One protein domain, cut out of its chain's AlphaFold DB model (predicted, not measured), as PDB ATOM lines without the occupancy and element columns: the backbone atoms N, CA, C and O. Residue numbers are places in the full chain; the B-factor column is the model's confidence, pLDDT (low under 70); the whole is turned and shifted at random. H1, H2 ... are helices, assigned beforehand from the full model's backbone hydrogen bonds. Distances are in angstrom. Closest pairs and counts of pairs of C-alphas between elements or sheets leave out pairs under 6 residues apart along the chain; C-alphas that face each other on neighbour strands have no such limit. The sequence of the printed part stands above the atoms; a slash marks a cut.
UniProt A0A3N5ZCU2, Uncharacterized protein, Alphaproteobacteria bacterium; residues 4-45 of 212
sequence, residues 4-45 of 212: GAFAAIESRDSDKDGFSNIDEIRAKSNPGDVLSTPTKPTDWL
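What this domain is: This is residues 4 to 45 of the 212 residues of an uncharacterized protein of Alphaproteobacteria bacterium (UniProt A0A3N5ZCU2). Little regular structure is here: a mostly looped chain is strung out along one axis, with the short helix H1 at one end, the short helix H2 near the middle, and residues 28 to 45 winding on to the other end. Between the helices, residues 11 to 20 make a loop that swings out and folds back. The printed part has 42 residues, with two named helices, H1 then H2, no named strand, and 14 residues in named elements; the class is all helix. It is compact, with a radius of gyration of the C-alphas of 9.5 A, and elongated, spanning 30 by 17 by 14 A.

Where its parts are: Find C-alpha 4 at (-25.511, 49.865, 48.116); from there H1, residues 4 to 10, runs 10.0 A. Then look for H2, residues 21 to 27, 9.8 A long, ending at C-alpha 27 at (-9.299, 43.773, 33.646).

How they stand to each other: Look at Glu 10 and Ile 22: their C-alphas, the closest of H1 and H2, are 4.8 A apart. The helices only just touch, with 3 pairs of C-alphas within 8 A. They run the same way at a steep tilt of 55 degrees. In H1 and H2 every O i to N i+4 pair is within hydrogen-bond range.

The domain as a whole: The C-alphas of Gly 4 and Asp 43, the two farthest apart, are 30.4 A apart. The printed part has no cut, and the link from H1 to H2 is short. Look for low confidence at residues 44 to 45, under 70.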
ATOM      1  N   GLY A   4     -24.960  51.070  48.750       75.00
ATOM      2  CA  GLY A   4     -25.511  49.865  48.116       75.00
ATOM      3  C   GLY A   4     -25.775  49.982  46.609       75.00
ATOM      4  O   GLY A   4     -25.855  48.962  45.931       75.00
ATOM      5  N   ALA A   5     -25.880  51.197  46.062       77.81
ATOM      6  CA  ALA A   5     -26.081  51.390  44.626       77.81
ATOM      7  C   ALA A   5     -24.841  50.994  43.809       77.81
ATOM      8  O   ALA A   5     -24.985  50.462  42.714       77.81
ATOM      9  N   PHE A   6     -23.637  51.199  44.353       79.69
ATOM     10  CA  PHE A   6     -22.394  50.818  43.682       79.69
ATOM     11  C   PHE A   6     -22.244  49.299  43.608       79.69
ATOM     12  O   PHE A   6     -22.032  48.779  42.521       79.69
ATOM     13  N   ALA A   7     -22.504  48.577  44.702       86.44
ATOM     14  CA  ALA A   7     -22.473  47.110  44.709       86.44
ATOM     15  C   ALA A   7     -23.484  46.481  43.723       86.44
ATOM     16  O   ALA A   7     -23.218  45.456  43.091       86.44
ATOM     17  N   ALA A   8     -24.653  47.109  43.559       86.94
ATOM     18  CA  ALA A   8     -25.651  46.673  42.583       86.94
ATOM     19  C   ALA A   8     -25.227  46.936  41.127       86.94
ATOM     20  O   ALA A   8     -25.669  46.220  40.233       86.94
ATOM     21  N   ILE A   9     -24.404  47.958  40.872       87.00
ATOM     22  CA  ILE A   9     -23.832  48.224  39.545       87.00
ATOM     23  C   ILE A   9     -22.654  47.283  39.285       87.00
ATOM     24  O   ILE A   9     -22.587  46.704  38.210       87.00
ATOM     25  N   GLU A  10     -21.767  47.081  40.257       91.06
ATOM     26  CA  GLU A  10     -20.603  46.188  40.155       91.06
ATOM     27  C   GLU A  10     -20.979  44.757  39.749       91.06
ATOM     28  O   GLU A  10     -20.284  44.142  38.949       91.06
ATOM     29  N   SER A  11     -22.095  44.246  40.275       92.19
ATOM     30  CA  SER A  11     -22.588  42.885  40.018       92.19
ATOM     31  C   SER A  11     -23.409  42.724  38.734       92.19
ATOM     32  O   SER A  11     -23.822  41.609  38.418       92.19
ATOM     33  N   ARG A  12     -23.689  43.809  38.003       93.19
ATOM     34  CA  ARG A  12     -24.393  43.727  36.717       93.19
ATOM     35  C   ARG A  12     -23.442  43.344  35.597       93.19
ATOM     36  O   ARG A  12     -22.266  43.656  35.660       93.19
ATOM     37  N   ASP A  13     -24.015  42.729  34.578       91.19
ATOM     38  CA  ASP A  13     -23.438  42.547  33.252       91.19
ATOM     39  C   ASP A  13     -24.194  43.522  32.334       91.19
ATOM     40  O   ASP A  13     -25.403  43.353  32.104       91.19
ATOM     41  N   SER A  14     -23.561  44.644  31.979       91.19
ATOM     42  CA  SER A  14     -24.288  45.759  31.349       91.19
ATOM     43  C   SER A  14     -24.465  45.577  29.845       91.19
ATOM     44  O   SER A  14     -25.482  46.028  29.308       91.19
ATOM     45  N   ASP A  15     -23.531  44.905  29.180       88.88
ATOM     46  CA  ASP A  15     -23.544  44.647  27.740       88.88
ATOM     47  C   ASP A  15     -23.930  43.202  27.371       88.88
ATOM     48  O   ASP A  15     -24.208  42.924  26.200       88.88
ATOM     49  N   LYS A  16     -24.109  42.340  28.380       90.12
ATOM     50  CA  LYS A  16     -24.559  40.945  28.287       90.12
ATOM     51  C   LYS A  16     -23.539  40.032  27.616       90.12
ATOM     52  O   LYS A  16     -23.933  39.101  26.902       90.12
ATOM     53  N   ASP A  17     -22.255  40.298  27.828       86.75
ATOM     54  CA  ASP A  17     -21.148  39.500  27.301       86.75
ATOM     55  C   ASP A  17     -20.789  38.283  28.186       86.75
ATOM     56  O   ASP A  17     -20.012  37.414  27.774       86.75
ATOM     57  N   GLY A  18     -21.425  38.170  29.359       91.19
ATOM     58  CA  GLY A  18     -21.240  37.088  30.321       91.19
ATOM     59  C   GLY A  18     -20.261  37.405  31.453       91.19
ATOM     60  O   GLY A  18     -20.028  36.526  32.291       91.19
ATOM     61  N   PHE A  19     -19.709  38.617  31.512       91.69
ATOM     62  CA  PHE A  19     -18.847  39.088  32.592       91.69
ATOM     63  C   PHE A  19     -19.541  40.165  33.433       91.69
ATOM     64  O   PHE A  19     -20.459  40.852  33.000       91.69
ATOM     65  N   SER A  20     -19.152  40.273  34.705       95.12
ATOM     66  CA  SER A  20     -19.662  41.345  35.559       95.12
ATOM     67  C   SER A  20     -18.856  42.625  35.346       95.12
ATOM     68  O   SER A  20     -17.637  42.571  35.163       95.12
ATOM     69  N   ASN A  21     -19.504  43.780  35.501       91.88
ATOM     70  CA  ASN A  21     -18.880  45.091  35.359       91.88
ATOM     71  C   ASN A  21     -17.607  45.214  36.212       91.88
ATOM     72  O   ASN A  21     -16.638  45.854  35.807       91.88
ATOM     73  N   ILE A  22     -17.590  44.631  37.419       93.38
ATOM     74  CA  ILE A  22     -16.416  44.691  38.298       93.38
ATOM     75  C   ILE A  22     -15.242  43.851  37.782       93.38
ATOM     76  O   ILE A  22     -14.089  44.258  37.954       93.38
ATOM     77  N   ASP A  23     -15.502  42.709  37.148       92.50
ATOM     78  CA  ASP A  23     -14.452  41.869  36.564       92.50
ATOM     79  C   ASP A  23     -13.820  42.559  35.353       92.50
ATOM     80  O   ASP A  23     -12.597  42.570  35.200       92.50
ATOM     81  N   GLU A  24     -14.645  43.231  34.559       90.19
ATOM     82  CA  GLU A  24     -14.227  44.033  33.418       90.19
ATOM     83  C   GLU A  24     -13.414  45.266  33.817       90.19
ATOM     84  O   GLU A  24     -12.298  45.462  33.330       90.19
ATOM     85  N   ILE A  25     -13.891  46.045  34.795       87.12
ATOM     86  CA  ILE A  25     -13.157  47.201  35.336       87.12
ATOM     87  C   ILE A  25     -11.780  46.772  35.859       87.12
ATOM     88  O   ILE A  25     -10.775  47.442  35.601       87.12
ATOM     89  N   ARG A  26     -11.699  45.638  36.571       88.25
ATOM     90  CA  ARG A  26     -10.425  45.089  37.069       88.25
ATOM     91  C   ARG A  26      -9.491  44.667  35.937       88.25
ATOM     92  O   ARG A  26      -8.279  44.845  36.062       88.25
ATOM     93  N   ALA A  27     -10.040  44.146  34.845       87.00
ATOM     94  CA  ALA A  27      -9.299  43.773  33.646       87.00
ATOM     95  C   ALA A  27      -9.029  44.953  32.691       87.00
ATOM     96  O   ALA A  27      -8.384  44.765  31.660       87.00
ATOM     97  N   LYS A  28      -9.478  46.170  33.043       85.50
ATOM     98  CA  LYS A  28      -9.449  47.379  32.199       85.50
ATOM     99  C   LYS A  28     -10.210  47.223  30.875       85.50
ATOM    100  O   LYS A  28      -9.921  47.935  29.912       85.50
ATOM    101  N   SER A  29     -11.174  46.314  30.817       86.75
ATOM    102  CA  SER A  29     -12.101  46.178  29.699       86.75
ATOM    103  C   SER A  29     -13.315  47.105  29.905       86.75
ATOM    104  O   SER A  29     -13.471  47.686  30.980       86.75
ATOM    105  N   ASN A  30     -14.094  47.363  28.851       87.25
ATOM    106  CA  ASN A  30     -15.232  48.281  28.873       87.25
ATOM    107  C   ASN A  30     -16.547  47.541  29.173       87.25
ATOM    108  O   ASN A  30     -17.038  46.898  28.251       87.25
ATOM    109  N   PRO A  31     -17.192  47.765  30.334       88.38
ATOM    110  CA  PRO A  31     -18.436  47.076  30.689       88.38
ATOM    111  C   PRO A  31     -19.659  47.361  29.817       88.38
ATOM    112  O   PRO A  31     -20.745  46.834  30.047       88.38
ATOM    113  N   GLY A  32     -19.539  48.312  28.893       86.25
ATOM    114  CA  GLY A  32     -20.584  48.677  27.943       86.25
ATOM    115  C   GLY A  32     -20.323  48.218  26.508       86.25
ATOM    116  O   GLY A  32     -21.052  48.665  25.620       86.25
ATOM    117  N   ASP A  33     -19.284  47.423  26.246       85.19
ATOM    118  CA  ASP A  33     -18.904  46.980  24.902       85.19
ATOM    119  C   ASP A  33     -18.643  45.472  24.862       85.19
ATOM    120  O   ASP A  33     -17.554  45.018  25.194       85.19
ATOM    121  N   VAL A  34     -19.600  44.731  24.291       87.94
ATOM    122  CA  VAL A  34     -19.592  43.262  24.156       87.94
ATOM    123  C   VAL A  34     -18.343  42.696  23.458       87.94
ATOM    124  O   VAL A  34     -18.065  41.497  23.501       87.94
ATOM    125  N   LEU A  35     -17.586  43.533  22.738       86.56
ATOM    126  CA  LEU A  35     -16.334  43.133  22.093       86.56
ATOM    127  C   LEU A  35     -15.114  43.240  23.021       86.56
ATOM    128  O   LEU A  35     -14.042  42.739  22.660       86.56
ATOM    129  N   SER A  36     -15.266  43.882  24.180       86.62
ATOM    130  CA  SER A  36     -14.247  44.197  25.175       86.62
ATOM    131  C   SER A  36     -14.409  43.366  26.450       86.62
ATOM    132  O   SER A  36     -14.681  43.902  27.517       86.62
ATOM    133  N   THR A  37     -14.096  42.079  26.371       88.00
ATOM    134  CA  THR A  37     -14.164  41.172  27.532       88.00
ATOM    135  C   THR A  37     -12.900  41.259  28.410       88.00
ATOM    136  O   THR A  37     -11.840  41.676  27.923       88.00
ATOM    137  N   PRO A  38     -12.901  40.736  29.653       87.88
ATOM    138  CA  PRO A  38     -11.701  40.645  30.496       87.88
ATOM    139  C   PRO A  38     -10.538  39.863  29.866       87.88
ATOM    140  O   PRO A  38      -9.371  40.093  30.177       87.88
ATOM    141  N   THR A  39     -10.851  38.920  28.972       86.88
ATOM    142  CA  THR A  39      -9.859  38.090  28.262       86.88
ATOM    143  C   THR A  39      -9.380  38.712  26.953       86.88
ATOM    144  O   THR A  39      -8.370  38.287  26.389       86.88
ATOM    145  N   LYS A  40     -10.091  39.733  26.471       83.56
ATOM    146  CA  LYS A  40      -9.772  40.495  25.269       83.56
ATOM    147  C   LYS A  40     -10.116  41.969  25.509       83.56
ATOM    148  O   LYS A  40     -11.041  42.481  24.872       83.56
ATOM    149  N   PRO A  41      -9.387  42.651  26.410       76.94
ATOM    150  CA  PRO A  41      -9.586  44.074  26.612       76.94
ATOM    151  C   PRO A  41      -9.276  44.766  25.284       76.94
ATOM    152  O   PRO A  41      -8.160  44.672  24.763       76.94
ATOM    153  N   THR A  42     -10.286  45.383  24.672       70.81
ATOM    154  CA  THR A  42     -10.051  46.191  23.477       70.81
ATOM    155  C   THR A  42      -9.347  47.475  23.895       70.81
ATOM    156  O   THR A  42      -9.368  47.874  25.057       70.81
ATOM    157  N   ASP A  43      -8.703  48.147  22.947       71.88
ATOM    158  CA  ASP A  43      -7.991  49.397  23.218       71.88
ATOM    159  C   ASP A  43      -8.952  50.601  23.319       71.88
ATOM    160  O   ASP A  43      -8.815  51.618  22.639       71.88
ATOM    161  N   TRP A  44     -10.031  50.438  24.086       65.12
ATOM    162  CA  TRP A  44     -11.124  51.403  24.177       65.12
ATOM    163  C   TRP A  44     -10.697  52.684  24.905       65.12
ATOM    164  O   TRP A  44     -11.121  53.769  24.515       65.12
ATOM    165  N   LEU A  45      -9.801  52.573  25.895       64.06
ATOM    166  CA  LEU A  45      -9.236  53.720  26.613       64.06
ATOM    167  C   LEU A  45      -8.379  54.593  25.691       64.06
ATOM    168  O   LEU A  45      -8.609  55.799  25.628       64.06
TER     169      LEU A  45